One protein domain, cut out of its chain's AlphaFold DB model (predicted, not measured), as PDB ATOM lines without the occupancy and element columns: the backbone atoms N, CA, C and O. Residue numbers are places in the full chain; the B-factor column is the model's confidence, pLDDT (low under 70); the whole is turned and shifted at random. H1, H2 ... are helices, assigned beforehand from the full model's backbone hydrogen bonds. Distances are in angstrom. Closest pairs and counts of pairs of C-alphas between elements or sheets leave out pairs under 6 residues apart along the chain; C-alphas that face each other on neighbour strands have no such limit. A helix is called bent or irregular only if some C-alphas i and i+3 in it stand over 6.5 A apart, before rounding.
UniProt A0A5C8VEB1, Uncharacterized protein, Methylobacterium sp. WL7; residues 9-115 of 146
ATOM      1  N   PHE A   9     106.741  77.459  69.454       90.56
ATOM      2  CA  PHE A   9     107.548  78.664  69.715       90.56
ATOM      3  C   PHE A   9     108.880  78.719  68.938       90.56
ATOM      4  O   PHE A   9     109.898  79.148  69.474       90.56
ATOM      5  N   ALA A  10     108.887  78.265  67.677       92.19
ATOM      6  CA  ALA A  10     110.090  78.219  66.836       92.19
ATOM      7  C   ALA A  10     111.249  77.380  67.412       92.19
ATOM      8  O   ALA A  10     112.399  77.504  66.987       92.19
ATOM      9  N   ARG A  11     110.961  76.488  68.370       91.25
ATOM     10  CA  ARG A  11     111.972  75.684  69.062       91.25
ATOM     11  C   ARG A  11     112.760  74.779  68.114       91.25
ATOM     12  O   ARG A  11     113.933  74.523  68.371       91.25
ATOM     13  N   ALA A  12     112.163  74.346  67.002       91.75
ATOM     14  CA  ALA A  12     112.849  73.527  66.003       91.75
ATOM     15  C   ALA A  12     113.897  74.308  65.186       91.75
ATOM     16  O   ALA A  12     114.671  73.691  64.467       91.75
ATOM     17  N   GLN A  13     113.952  75.640  65.299       93.75
ATOM     18  CA  GLN A  13     114.871  76.508  64.548       93.75
ATOM     19  C   GLN A  13     116.040  77.035  65.387       93.75
ATOM     20  O   GLN A  13     116.875  77.781  64.879       93.75
ATOM     21  N   ILE A  14     116.112  76.676  66.670       94.19
ATOM     22  CA  ILE A  14     117.134  77.180  67.591       94.19
ATOM     23  C   ILE A  14     117.905  76.038  68.242       94.19
ATOM     24  O   ILE A  14     117.355  74.979  68.544       94.19
ATOM     25  N   CYS A  15     119.188  76.276  68.501       96.56
ATOM     26  CA  CYS A  15     120.009  75.366  69.288       96.56
ATOM     27  C   CYS A  15     119.587  75.435  70.759       96.56
ATOM     28  O   CYS A  15     119.501  76.526  71.327       96.56
ATOM     29  N   HIS A  16     119.296  74.291  71.371       95.88
ATOM     30  CA  HIS A  16     118.840  74.239  72.758       95.88
ATOM     31  C   HIS A  16     119.061  72.859  73.381       95.88
ATOM     32  O   HIS A  16     119.210  71.854  72.686       95.88
ATOM     33  N   ASN A  17     119.052  72.807  74.711       97.44
ATOM     34  CA  ASN A  17     119.189  71.553  75.441       97.44
ATOM     35  C   ASN A  17     117.850  70.808  75.509       97.44
ATOM     36  O   ASN A  17     116.793  71.413  75.719       97.44
ATOM     37  N   VAL A  18     117.912  69.490  75.362       96.94
ATOM     38  CA  VAL A  18     116.775  68.566  75.454       96.94
ATOM     39  C   VAL A  18     117.154  67.379  76.329       96.94
ATOM     40  O   VAL A  18     118.333  67.165  76.597       96.94
ATOM     41  N   SER A  19     116.175  66.589  76.767       96.88
ATOM     42  CA  SER A  19     116.474  65.370  77.525       96.88
ATOM     43  C   SER A  19     116.989  64.234  76.645       96.88
ATOM     44  O   SER A  19     117.842  63.452  77.060       96.88
ATOM     45  N   ALA A  20     116.496  64.146  75.416       96.88
ATOM     46  CA  ALA A  20     116.928  63.145  74.458       96.88
ATOM     47  C   ALA A  20     116.722  63.640  73.027       96.88
ATOM     48  O   ALA A  20     115.889  64.510  72.765       96.88
ATOM     49  N   VAL A  21     117.486  63.058  72.108       95.56
ATOM     50  CA  VAL A  21     117.293  63.170  70.659       95.56
ATOM     51  C   VAL A  21     117.123  61.771  70.082       95.56
ATOM     52  O   VAL A  21     117.558  60.794  70.687       95.56
ATOM     53  N   THR A  22     116.501  61.674  68.910       91.88
ATOM     54  CA  THR A  22     116.333  60.385  68.234       91.88
ATOM     55  C   THR A  22     117.670  59.804  67.770       91.88
ATOM     56  O   THR A  22     118.538  60.525  67.269       91.88
ATOM     57  N   GLY A  23     117.804  58.479  67.842       89.12
ATOM     58  CA  GLY A  23     118.935  57.735  67.289       89.12
ATOM     59  C   GLY A  23     119.102  57.876  65.769       89.12
ATOM     60  O   GLY A  23     120.182  57.592  65.256       89.12
ATOM     61  N   ALA A  24     118.086  58.358  65.041       89.44
ATOM     62  CA  ALA A  24     118.174  58.589  63.595       89.44
ATOM     63  C   ALA A  24     119.206  59.667  63.211       89.44
ATOM     64  O   ALA A  24     119.765  59.625  62.115       89.44
ATOM     65  N   CYS A  25     119.464  60.630  64.099       91.50
ATOM     66  CA  CYS A  25     120.452  61.682  63.888       91.50
ATOM     67  C   CYS A  25     121.099  62.070  65.222       91.50
ATOM     68  O   CYS A  25     120.738  63.065  65.851       91.50
ATOM     69  N   LEU A  26     122.078  61.268  65.645       94.88
ATOM     70  CA  LEU A  26     122.828  61.467  66.880       94.88
ATOM     71  C   LEU A  26     124.327  61.393  66.591       94.88
ATOM     72  O   LEU A  26     124.812  60.456  65.959       94.88
ATOM     73  N   VAL A  27     125.078  62.370  67.100       95.81
ATOM     74  CA  VAL A  27     126.543  62.347  67.108       95.81
ATOM     75  C   VAL A  27     127.047  62.642  68.512       95.81
ATOM     76  O   VAL A  27     126.536  63.520  69.203       95.81
ATOM     77  N   MET A  28     128.063  61.904  68.945       97.44
ATOM     78  CA  MET A  28     128.711  62.135  70.229       97.44
ATOM     79  C   MET A  28     130.172  61.701  70.194       97.44
ATOM     80  O   MET A  28     130.610  60.942  69.328       97.44
ATOM     81  N   ARG A  29     130.931  62.174  71.179       98.38
ATOM     82  CA  ARG A  29     132.320  61.774  71.384       98.38
ATOM     83  C   ARG A  29     132.410  60.294  71.765       98.38
ATOM     84  O   ARG A  29     131.648  59.812  72.606       98.38
ATOM     85  N   LYS A  30     133.375  59.578  71.181       98.44
ATOM     86  CA  LYS A  30     133.570  58.133  71.396       98.44
ATOM     87  C   LYS A  30     133.882  57.811  72.857       98.44
ATOM     88  O   LYS A  30     133.432  56.792  73.373       98.44
ATOM     89  N   GLU A  31     134.663  58.662  73.506       98.62
ATOM     90  CA  GLU A  31     135.027  58.564  74.915       98.62
ATOM     91  C   GLU A  31     133.797  58.635  75.826       98.62
ATOM     92  O   GLU A  31     133.661  57.773  76.686       98.62
ATOM     93  N   ILE A  32     132.850  59.543  75.560       98.56
ATOM     94  CA  ILE A  32     131.597  59.653  76.325       98.56
ATOM     95  C   ILE A  32     130.728  58.411  76.098       98.56
ATOM     96  O   ILE A  32     130.204  57.844  77.054       98.56
ATOM     97  N   PHE A  33     130.613  57.935  74.852       98.62
ATOM     98  CA  PHE A  33     129.845  56.721  74.548       98.62
ATOM     99  C   PHE A  33     130.387  55.506  75.313       98.62
ATOM    100  O   PHE A  33     129.623  54.714  75.859       98.62
ATOM    101  N   LYS A  34     131.716  55.379  75.399       98.44
ATOM    102  CA  LYS A  34     132.366  54.335  76.197       98.44
ATOM    103  C   LYS A  34     132.173  54.539  77.698       98.44
ATOM    104  O   LYS A  34     131.923  53.562  78.389       98.44
ATOM    105  N   GLU A  35     132.263  55.774  78.189       98.44
ATOM    106  CA  GLU A  35     132.097  56.115  79.608       98.44
ATOM    107  C   GLU A  35     130.728  55.684  80.153       98.44
ATOM    108  O   GLU A  35     130.622  55.216  81.288       98.44
ATOM    109  N   VAL A  36     129.679  55.798  79.334       98.19
ATOM    110  CA  VAL A  36     128.329  55.352  79.708       98.19
ATOM    111  C   VAL A  36     128.067  53.873  79.407       98.19
ATOM    112  O   VAL A  36     126.990  53.392  79.734       98.19
ATOM    113  N   ASN A  37     129.035  53.128  78.864       98.06
ATOM    114  CA  ASN A  37     128.920  51.727  78.421       98.06
ATOM    115  C   ASN A  37     128.041  51.494  77.176       98.06
ATOM    116  O   ASN A  37     127.483  50.413  76.997       98.06
ATOM    117  N   GLY A  38     127.953  52.476  76.279       97.44
ATOM    118  CA  GLY A  38     127.252  52.348  75.000       97.44
ATOM    119  C   GLY A  38     125.735  52.188  75.138       97.44
ATOM    120  O   GLY A  38     125.140  52.730  76.068       97.44
ATOM    121  N   PHE A  39     125.096  51.484  74.200       97.75
ATOM    122  CA  PHE A  39     123.653  51.203  74.240       97.75
ATOM    123  C   PHE A  39     123.307  50.095  75.246       97.75
ATOM    124  O   PHE A  39     124.058  49.130  75.406       97.75
ATOM    125  N   GLU A  40     122.149  50.223  75.898       97.38
ATOM    126  CA  GLU A  40     121.579  49.181  76.757       97.38
ATOM    127  C   GLU A  40     121.109  48.005  75.893       97.38
ATOM    128  O   GLU A  40     120.284  48.166  74.999       97.38
ATOM    129  N   ARG A  41     121.630  46.805  76.159       95.75
ATOM    130  CA  ARG A  41     121.382  45.626  75.313       95.75
ATOM    131  C   ARG A  41     119.940  45.139  75.386       95.75
ATOM    132  O   ARG A  41     119.468  44.520  74.440       95.75
ATOM    133  N   ASN A  42     119.263  45.423  76.497       95.94
ATOM    134  CA  ASN A  42     117.853  45.092  76.693       95.94
ATOM    135  C   ASN A  42     116.897  46.128  76.075       95.94
ATOM    136  O   ASN A  42     115.690  45.967  76.195       95.94
ATOM    137  N   LEU A  43     117.427  47.177  75.439       95.94
ATOM    138  CA  LEU A  43     116.694  48.136  74.612       95.94
ATOM    139  C   LEU A  43     117.206  47.979  73.179       95.94
ATOM    140  O   LEU A  43     118.021  48.758  72.696       95.94
ATOM    141  N   ALA A  44     116.804  46.902  72.514       90.19
ATOM    142  CA  ALA A  44     117.327  46.561  71.197       90.19
ATOM    143  C   ALA A  44     116.738  47.460  70.104       90.19
ATOM    144  O   ALA A  44     117.429  47.792  69.140       90.19
ATOM    145  N   VAL A  45     115.468  47.849  70.246       88.94
ATOM    146  CA  VAL A  45     114.729  48.556  69.197       88.94
ATOM    147  C   VAL A  45     114.159  49.877  69.692       88.94
ATOM    148  O   VAL A  45     114.483  50.913  69.112       88.94
ATOM    149  N   ALA A  46     113.327  49.877  70.735       91.88
ATOM    150  CA  ALA A  46     112.738  51.103  71.260       91.88
ATOM    151  C   ALA A  46     113.562  51.689  72.414       91.88
ATOM    152  O   ALA A  46     114.222  50.976  73.167       91.88
ATOM    153  N   PHE A  47     113.500  53.016  72.549       95.38
ATOM    154  CA  PHE A  47     114.020  53.799  73.680       95.38
ATOM    155  C   PHE A  47     115.537  53.755  73.931       95.38
ATOM    156  O   PHE A  47     116.008  54.386  74.877       95.38
ATOM    157  N   ASN A  48     116.318  53.046  73.112       96.88
ATOM    158  CA  ASN A  48     117.770  52.922  73.290       96.88
ATOM    159  C   ASN A  48     118.501  54.273  73.250       96.88
ATOM    160  O   ASN A  48     119.472  54.488  73.978       96.88
ATOM    161  N   ASP A  49     117.998  55.187  72.431       96.88
ATOM    162  CA  ASP A  49     118.464  56.553  72.261       96.88
ATOM    163  C   ASP A  49     118.105  57.417  73.474       96.88
ATOM    164  O   ASP A  49     118.956  58.153  73.978       96.88
ATOM    165  N   VAL A  50     116.887  57.266  74.001       97.38
ATOM    166  CA  VAL A  50     116.430  57.939  75.225       97.38
ATOM    167  C   VAL A  50     117.248  57.498  76.443       97.38
ATOM    168  O   VAL A  50     117.786  58.351  77.147       97.38
ATOM    169  N   ASP A  51     117.405  56.191  76.675       98.38
ATOM    170  CA  ASP A  51     118.218  55.664  77.784       98.38
ATOM    171  C   ASP A  51     119.681  56.122  77.682       98.38
ATOM    172  O   ASP A  51     120.262  56.560  78.680       98.38
ATOM    173  N   LEU A  52     120.268  56.093  76.477       98.44
ATOM    174  CA  LEU A  52     121.622  56.600  76.247       98.44
ATOM    175  C   LEU A  52     121.733  58.083  76.628       98.44
ATOM    176  O   LEU A  52     122.645  58.458  77.369       98.44
ATOM    177  N   CYS A  53     120.803  58.918  76.160       98.31
ATOM    178  CA  CYS A  53     120.792  60.349  76.453       98.31
ATOM    179  C   CYS A  53     120.662  60.627  77.958       98.31
ATOM    180  O   CYS A  53     121.413  61.440  78.499       98.31
ATOM    181  N   LEU A  54     119.769  59.922  78.656       98.06
ATOM    182  CA  LEU A  54     119.574  60.085  80.099       98.06
ATOM    183  C   LEU A  54     120.813  59.653  80.904       98.06
ATOM    184  O   LEU A  54     121.209  60.353  81.838       98.06
ATOM    185  N   ARG A  55     121.497  58.567  80.517       98.31
ATOM    186  CA  ARG A  55     122.774  58.168  81.149       98.31
ATOM    187  C   ARG A  55     123.896  59.170  80.902       98.31
ATOM    188  O   ARG A  55     124.671  59.452  81.814       98.31
ATOM    189  N   VAL A  56     123.988  59.726  79.695       98.38
ATOM    190  CA  VAL A  56     124.947  60.796  79.373       98.38
ATOM    191  C   VAL A  56     124.688  62.028  80.245       98.38
ATOM    192  O   VAL A  56     125.629  62.592  80.803       98.38
ATOM    193  N   GLN A  57     123.423  62.393  80.457       97.62
ATOM    194  CA  GLN A  57     123.063  63.480  81.369       97.62
ATOM    195  C   GLN A  57     123.402  63.187  82.834       97.62
ATOM    196  O   GLN A  57     123.872  64.082  83.535       97.62
ATOM    197  N   GLN A  58     123.236  61.948  83.307       97.00
ATOM    198  CA  GLN A  58     123.650  61.560  84.665       97.00
ATOM    199  C   GLN A  58     125.158  61.731  84.908       97.00
ATOM    200  O   GLN A  58     125.577  61.897  86.052       97.00
ATOM    201  N   LYS A  59     125.977  61.723  83.850       97.81
ATOM    202  CA  LYS A  59     127.414  62.041  83.912       97.81
ATOM    203  C   LYS A  59     127.716  63.546  83.878       97.81
ATOM    204  O   LYS A  59     128.877  63.933  83.941       97.81
ATOM    205  N   GLY A  60     126.692  64.396  83.807       97.19
ATOM    206  CA  GLY A  60     126.820  65.855  83.797       97.19
ATOM    207  C   GLY A  60     126.996  66.472  82.409       97.19
ATOM    208  O   GLY A  60     127.200  67.681  82.308       97.19
ATOM    209  N   TYR A  61     126.905  65.679  81.337       98.31
ATOM    210  CA  TYR A  61     126.943  66.195  79.969       98.31
ATOM    211  C   TYR A  61     125.571  66.715  79.522       98.31
ATOM    212  O   TYR A  61     124.530  66.354  80.069       98.31
ATOM    213  N   LEU A  62     125.567  67.555  78.489       98.00
ATOM    214  CA  LEU A  62     124.348  68.080  77.878       98.00
ATOM    215  C   LEU A  62     123.996  67.305  76.611       98.00
ATOM    216  O   LEU A  62     124.880  66.934  75.838       98.00
ATOM    217  N   ILE A  63     122.697  67.147  76.373       98.31
ATOM    218  CA  ILE A  63     122.161  66.741  75.075       98.31
ATOM    219  C   ILE A  63     121.636  67.996  74.390       98.31
ATOM    220  O   ILE A  63     120.798  68.714  74.938       98.31
ATOM    221  N   VAL A  64     122.168  68.274  73.204       97.38
ATOM    222  CA  VAL A  64     121.919  69.514  72.471       97.38
ATOM    223  C   VAL A  64     121.228  69.180  71.158       97.38
ATOM    224  O   VAL A  64     121.767  68.444  70.335       97.38
ATOM    225  N   PHE A  65     120.044  69.749  70.954       96.69
ATOM    226  CA  PHE A  65     119.400  69.786  69.651       96.69
ATOM    227  C   PHE A  65     120.028  70.903  68.812       96.69
ATOM    228  O   PHE A  65     120.174  72.029  69.291       96.69
ATOM    229  N   THR A  66     120.359  70.608  67.552       95.00
ATOM    230  CA  THR A  66     120.844  71.597  66.584       95.00
ATOM    231  C   THR A  66     119.979  71.581  65.321       95.00
ATOM    232  O   THR A  66     119.791  70.513  64.741       95.00
ATOM    233  N   PRO A  67     119.482  72.742  64.858       93.31
ATOM    234  CA  PRO A  67     118.715  72.834  63.616       93.31
ATOM    235  C   PRO A  67     119.609  72.776  62.367       93.31
ATOM    236  O   PRO A  67     119.105  72.716  61.256       93.31
ATOM    237  N   PHE A  68     120.935  72.833  62.526       92.88
ATOM    238  CA  PHE A  68     121.874  72.968  61.407       92.88
ATOM    239  C   PHE A  68     122.311  71.627  60.796       92.88
ATOM    240  O   PHE A  68     123.060  71.617  59.822       92.88
ATOM    241  N   ALA A  69     121.894  70.503  61.385       90.69
ATOM    242  CA  ALA A  69     122.147  69.165  60.863       90.69
ATOM    243  C   ALA A  69     120.826  68.560  60.374       90.69
ATOM    244  O   ALA A  69     119.969  68.198  61.178       90.69
ATOM    245  N   GLU A  70     120.671  68.456  59.054       88.69
ATOM    246  CA  GLU A  70     119.448  67.967  58.418       88.69
ATOM    247  C   GLU A  70     119.688  66.622  57.729       88.69
ATOM    248  O   GLU A  70     120.603  66.474  56.916       88.69
ATOM    249  N   LEU A  71     118.855  65.633  58.056       87.25
ATOM    250  CA  LEU A  71     118.871  64.309  57.443       87.25
ATOM    251  C   LEU A  71     117.450  63.913  57.037       87.25
ATOM    252  O   LEU A  71     116.481  64.187  57.749       87.25
ATOM    253  N   PHE A  72     117.330  63.204  55.917       86.94
ATOM    254  CA  PHE A  72     116.080  62.556  55.538       86.94
ATOM    255  C   PHE A  72     115.927  61.249  56.311       86.94
ATOM    256  O   PHE A  72     116.726  60.327  56.156       86.94
ATOM    257  N   HIS A  73     114.886  61.167  57.138       83.62
ATOM    258  CA  HIS A  73     114.553  59.960  57.882       83.62
ATOM    259  C   HIS A  73     113.330  59.283  57.256       83.62
ATOM    260  O   HIS A  73     112.210  59.782  57.346       83.62
ATOM    261  N   HIS A  74     113.551  58.138  56.609       81.38
ATOM    262  CA  HIS A  74     112.478  57.272  56.125       81.38
ATOM    263  C   HIS A  74     111.985  56.400  57.282       81.38
ATOM    264  O   HIS A  74     112.474  55.291  57.502       81.38
ATOM    265  N   GLU A  75     111.065  56.955  58.068       70.94
ATOM    266  CA  GLU A  75     110.602  56.358  59.319       70.94
ATOM    267  C   GLU A  75     110.146  54.901  59.156       70.94
ATOM    268  O   GLU A  75     109.442  54.540  58.214       70.94
ATOM    269  N   SER A  76     110.547  54.058  60.111       67.88
ATOM    270  CA  SER A  76     110.203  52.629  60.189       67.88
ATOM    271  C   SER A  76     110.596  51.774  58.969       67.88
ATOM    272  O   SER A  76     110.208  50.609  58.911       67.88
ATOM    273  N   ALA A  77     111.417  52.286  58.042       65.38
ATOM    274  CA  ALA A  77     111.823  51.552  56.839       65.38
ATOM    275  C   ALA A  77     112.627  50.272  57.138       65.38
ATOM    276  O   ALA A  77     112.463  49.271  56.448       65.38
ATOM    277  N   SER A  78     113.478  50.287  58.171       61.19
ATOM    278  CA  SER A  78     114.296  49.133  58.581       61.19
ATOM    279  C   SER A  78     113.669  48.298  59.701       61.19
ATOM    280  O   SER A  78     113.905  47.095  59.770       61.19
ATOM    281  N   ARG A  79     112.873  48.927  60.578       63.34
ATOM    282  CA  ARG A  79     112.225  48.278  61.730       63.34
ATOM    283  C   ARG A  79     110.951  47.518  61.344       63.34
ATOM    284  O   ARG A  79     110.631  46.516  61.976       63.34
ATOM    285  N   GLY A  80     110.216  47.994  60.337       65.50
ATOM    286  CA  GLY A  80     108.836  47.572  60.103       65.50
ATOM    287  C   GLY A  80     107.880  48.095  61.184       65.50
ATOM    288  O   GLY A  80     108.241  48.948  62.001       65.50
ATOM    289  N   LEU A  81     106.640  47.604  61.168       65.88
ATOM    290  CA  LEU A  81     105.641  47.903  62.195       65.88
ATOM    291  C   LEU A  81     105.731  46.884  63.340       65.88
ATOM    292  O   LEU A  81     105.970  45.695  63.112       65.88
ATOM    293  N   ASP A  82     105.460  47.324  64.568       65.75
ATOM    294  CA  ASP A  82     105.348  46.444  65.738       65.75
ATOM    295  C   ASP A  82     103.983  45.727  65.771       65.75
ATOM    296  O   ASP A  82     103.228  45.800  66.736       65.75
ATOM    297  N   THR A  83     103.632  45.062  64.671       74.19
ATOM    298  CA  THR A  83     102.329  44.400  64.481       74.19
ATOM    299  C   THR A  83     102.370  42.897  64.731       74.19
ATOM    300  O   THR A  83     101.317  42.268  64.835       74.19
ATOM    301  N   THR A  84     103.558  42.298  64.843       84.75
ATOM    302  CA  THR A  84     103.707  40.887  65.223       84.75
ATOM    303  C   THR A  84     103.660  40.735  66.743       84.75
ATOM    304  O   THR A  84     104.069  41.629  67.486       84.75
ATOM    305  N   ALA A  85     103.193  39.578  67.221       87.75
ATOM    306  CA  ALA A  85     103.133  39.288  68.656       87.75
ATOM    307  C   ALA A  85     104.518  39.376  69.328       87.75
ATOM    308  O   ALA A  85     104.635  39.890  70.435       87.75
ATOM    309  N   GLU A  86     105.569  38.932  68.636       86.88
ATOM    310  CA  GLU A  86     106.951  39.011  69.118       86.88
ATOM    311  C   GLU A  86     107.432  40.462  69.261       86.88
ATOM    312  O   GLU A  86     107.970  40.833  70.304       86.88
ATOM    313  N   ASN A  87     107.184  41.312  68.256       87.00
ATOM    314  CA  ASN A  87     107.555  42.727  68.312       87.00
ATOM    315  C   ASN A  87     106.812  43.468  69.429       87.00
ATOM    316  O   ASN A  87     107.414  44.275  70.135       87.00
ATOM    317  N   MET A  88     105.524  43.159  69.617       89.50
ATOM    318  CA  MET A  88     104.716  43.701  70.707       89.50
ATOM    319  C   MET A  88     105.272  43.287  72.074       89.50
ATOM    320  O   MET A  88     105.423  44.131  72.953       89.50
ATOM    321  N   GLN A  89     105.614  42.008  72.248       92.56
ATOM    322  CA  GLN A  89     106.179  41.506  73.499       92.56
ATOM    323  C   GLN A  89     107.520  42.182  73.812       92.56
ATOM    324  O   GLN A  89     107.702  42.696  74.915       92.56
ATOM    325  N   ARG A  90     108.421  42.271  72.824       92.94
ATOM    326  CA  ARG A  90     109.688  43.007  72.956       92.94
ATOM    327  C   ARG A  90     109.438  44.456  73.374       92.94
ATOM    328  O   ARG A  90     110.037  44.912  74.340       92.94
ATOM    329  N   PHE A  91     108.541  45.165  72.684       92.88
ATOM    330  CA  PHE A  91     108.209  46.554  73.009       92.88
ATOM    331  C   PHE A  91     107.689  46.702  74.445       92.88
ATOM    332  O   PHE A  91     108.088  47.626  75.149       92.88
ATOM    333  N   GLN A  92     106.837  45.787  74.914       94.81
ATOM    334  CA  GLN A  92     106.334  45.800  76.290       94.81
ATOM    335  C   GLN A  92     107.444  45.596  77.325       94.81
ATOM    336  O   GLN A  92     107.430  46.250  78.370       94.81
ATOM    337  N   ASP A  93     108.396  44.705  77.053       96.25
ATOM    338  CA  ASP A  93     109.522  44.452  77.952       96.25
ATOM    339  C   ASP A  93     110.511  45.635  77.964       96.25
ATOM    340  O   ASP A  93     110.914  46.082  79.042       96.25
ATOM    341  N   GLU A  94     110.810  46.226  76.801       96.69
ATOM    342  CA  GLU A  94     111.607  47.458  76.666       96.69
ATOM    343  C   GLU A  94     110.939  48.643  77.384       96.69
ATOM    344  O   GLU A  94     111.577  49.371  78.149       96.69
ATOM    345  N   HIS A  95     109.625  48.808  77.208       96.12
ATOM    346  CA  HIS A  95     108.837  49.830  77.893       96.12
ATOM    347  C   HIS A  95     108.863  49.639  79.414       96.12
ATOM    348  O   HIS A  95     109.071  50.598  80.159       96.12
ATOM    349  N   ARG A  96     108.697  48.400  79.899       97.94
ATOM    350  CA  ARG A  96     108.758  48.095  81.335       97.94
ATOM    351  C   ARG A  96     110.113  48.480  81.920       97.94
ATOM    352  O   ARG A  96     110.149  49.079  82.992       97.94
ATOM    353  N   LEU A  97     111.202  48.176  81.215       98.00
ATOM    354  CA  LEU A  97     112.549  48.564  81.628       98.00
ATOM    355  C   LEU A  97     112.697  50.091  81.719       98.00
ATOM    356  O   LEU A  97     113.239  50.592  82.704       98.00
ATOM    357  N   MET A  98     112.177  50.832  80.735       97.81
ATOM    358  CA  MET A  98     112.210  52.298  80.744       97.81
ATOM    359  C   MET A  98     111.430  52.897  81.908       97.81
ATOM    360  O   MET A  98     111.956  53.773  82.591       97.81
ATOM    361  N   VAL A  99     110.216  52.413  82.175       96.69
ATOM    362  CA  VAL A  99     109.419  52.871  83.324       96.69
ATOM    363  C   VAL A  99     110.166  52.584  84.625       96.69
ATOM    364  O   VAL A  99     110.401  53.495  85.412       96.69
ATOM    365  N   GLN A 100     110.636  51.349  84.821       97.50
ATOM    366  CA  GLN A 100     111.352  50.960  86.040       97.50
ATOM    367  C   GLN A 100     112.605  51.801  86.302       97.50
ATOM    368  O   GLN A 100     112.917  52.094  87.455       97.50
ATOM    369  N   ARG A 101     113.347  52.164  85.249       97.56
ATOM    370  CA  ARG A 101     114.618  52.882  85.383       97.56
ATOM    371  C   ARG A 101     114.447  54.404  85.408       97.56
ATOM    372  O   ARG A 101     115.202  55.070  86.112       97.56
ATOM    373  N   TRP A 102     113.499  54.951  84.649       97.38
ATOM    374  CA  TRP A 102     113.475  56.374  84.289       97.38
ATOM    375  C   TRP A 102     112.154  57.098  84.549       97.38
ATOM    376  O   TRP A 102     112.095  58.295  84.280       97.38
ATOM    377  N   GLU A 103     111.114  56.451  85.087       95.38
ATOM    378  CA  GLU A 103     109.801  57.085  85.314       95.38
ATOM    379  C   GLU A 103     109.913  58.451  86.005       95.38
ATOM    380  O   GLU A 103     109.396  59.447  85.505       95.38
ATOM    381  N   SER A 104     110.666  58.534  87.104       94.00
ATOM    382  CA  SER A 104     110.853  59.794  87.834       94.00
ATOM    383  C   SER A 104     111.502  60.888  86.974       94.00
ATOM    384  O   SER A 104     111.070  62.039  87.012       94.00
ATOM    385  N   ASN A 105     112.505  60.536  86.161       94.06
ATOM    386  CA  ASN A 105     113.179  61.472  85.260       94.06
ATOM    387  C   ASN A 105     112.262  61.943  84.126       94.06
ATOM    388  O   ASN A 105     112.306  63.116  83.774       94.06
ATOM    389  N   LEU A 106     111.440  61.049  83.575       92.38
ATOM    390  CA  LEU A 106     110.522  61.358  82.476       92.38
ATOM    391  C   LEU A 106     109.330  62.202  82.949       92.38
ATOM    392  O   LEU A 106     108.930  63.139  82.265       92.38
ATOM    393  N   LEU A 107     108.798  61.925  84.143       91.56
ATOM    394  CA  LEU A 107     107.715  62.716  84.740       91.56
ATOM    395  C   LEU A 107     108.177  64.105  85.203       91.56
ATOM    396  O   LEU A 107     107.362  65.023  85.292       91.56
ATOM    397  N   ASN A 108     109.469  64.261  85.493       91.88
ATOM    398  CA  ASN A 108     110.074  65.507  85.966       91.88
ATOM    399  C   ASN A 108     111.174  66.000  85.012       91.88
ATOM    400  O   ASN A 108     112.234  66.448  85.456       91.88
ATOM    401  N   ASP A 109     110.933  65.903  83.702       94.12
ATOM    402  CA  ASP A 109     111.892  66.325  82.682       94.12
ATOM    403  C   ASP A 109     112.212  67.825  82.819       94.12
ATOM    404  O   ASP A 109     111.355  68.694  82.657       94.12
ATOM    405  N   ARG A 110     113.487  68.133  83.075       92.50
ATOM    406  CA  ARG A 110     114.006  69.497  83.239       92.50
ATOM    407  C   ARG A 110     113.783  70.389  82.014       92.50
ATOM    408  O   ARG A 110     113.715  71.610  82.156       92.50
ATOM    409  N   PHE A 111     113.745  69.810  80.819       93.56
ATOM    410  CA  PHE A 111     113.625  70.535  79.553       93.56
ATOM    411  C   PHE A 111     112.192  70.586  79.022       93.56
ATOM    412  O   PHE A 111     111.957  71.243  77.999       93.56
ATOM    413  N   TYR A 112     111.250  69.948  79.725       91.94
ATOM    414  CA  TYR A 112     109.826  69.992  79.439       91.94
ATOM    415  C   TYR A 112     109.092  70.852  80.472       91.94
ATOM    416  O   TYR A 112     109.386  70.837  81.666       91.94
ATOM    417  N   SER A 113     108.134  71.658  80.021       91.25
ATOM    418  CA  SER A 113     107.403  72.535  80.936       91.25
ATOM    419  C   SER A 113     106.401  71.716  81.756       91.25
ATOM    420  O   SER A 113     105.548  71.049  81.169       91.25
ATOM    421  N   PRO A 114     106.387  71.838  83.097       90.06
ATOM    422  CA  PRO A 114     105.433  71.118  83.940       90.06
ATOM    423  C   PRO A 114     103.991  71.614  83.762       90.06
ATOM    424  O   PRO A 114     103.078  71.093  84.402       90.06
ATOM    425  N   ASN A 115     103.769  72.676  82.980       90.50
ATOM    426  CA  ASN A 115     102.441  73.197  82.658       90.50
ATOM    427  C   ASN A 115     101.862  72.587  81.373       90.50
ATOM    428  O   ASN A 115     100.689  72.815  81.085       90.50
TER     429      ASN A 115
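What this domain is: This is residues 9 to 115 of the 146 residues of an uncharacterized protein of Methylobacterium sp. WL7 (UniProt A0A5C8VEB1). Long helix H4 and shorter H3 run side by side, with little H2 on H3's other side, H1 off by itself, and residues 59 to 84 swinging round in a wide loop. The 107 printed residues hold four named helices, H1 to H4 in chain order, and no named strand; this is all helix, with 45 residues in named elements. It is compact, radius of gyration of the C-alphas 14.9 A, spanning 40 by 36 by 31 A.

Where its parts are: Find C-alpha 85 at (103.133, 39.288, 68.656); H4 runs 28.8 A to C-alpha 107 at (107.715, 62.716, 84.740). It is irregular, C-alphas 101 and 104 being 8.2 A apart, with a kink of 69 degrees near residue 101. H3 is residues 48 to 58, 15.4 A; H2 is 30 to 35. H1, 9 to 13, is irregular: C-alphas 9 and 12 are 8.3 A apart.

How they stand to each other: H4 and H3 are close but not clearly touching, closest C-alphas Asp 51 and Met 98 at 7.5 A, the same way at a shallow tilt of 20 degrees. H3 and H2 are close but not clearly touching, closest C-alphas Ile 32 and Val 56 at 7.4 A, only just about perpendicular at 72 degrees. H1 is apart from H2, H3 and H4. Residues 16 to 17 pair antiparallel with 64 to 65. In H2 and H3 every O i to N i+4 pair is within hydrogen-bond range; in H4 17 of 19, in H1 0 of 1, with 1 of 2 O i to N i+3 pairs.

The domain as a whole: The farthest C-alphas, Ile 14 and Ala 85, are 40.4 A apart. The printed part has no cut, and its three links are long. Look at residues 76 to 82 for pLDDT under 70.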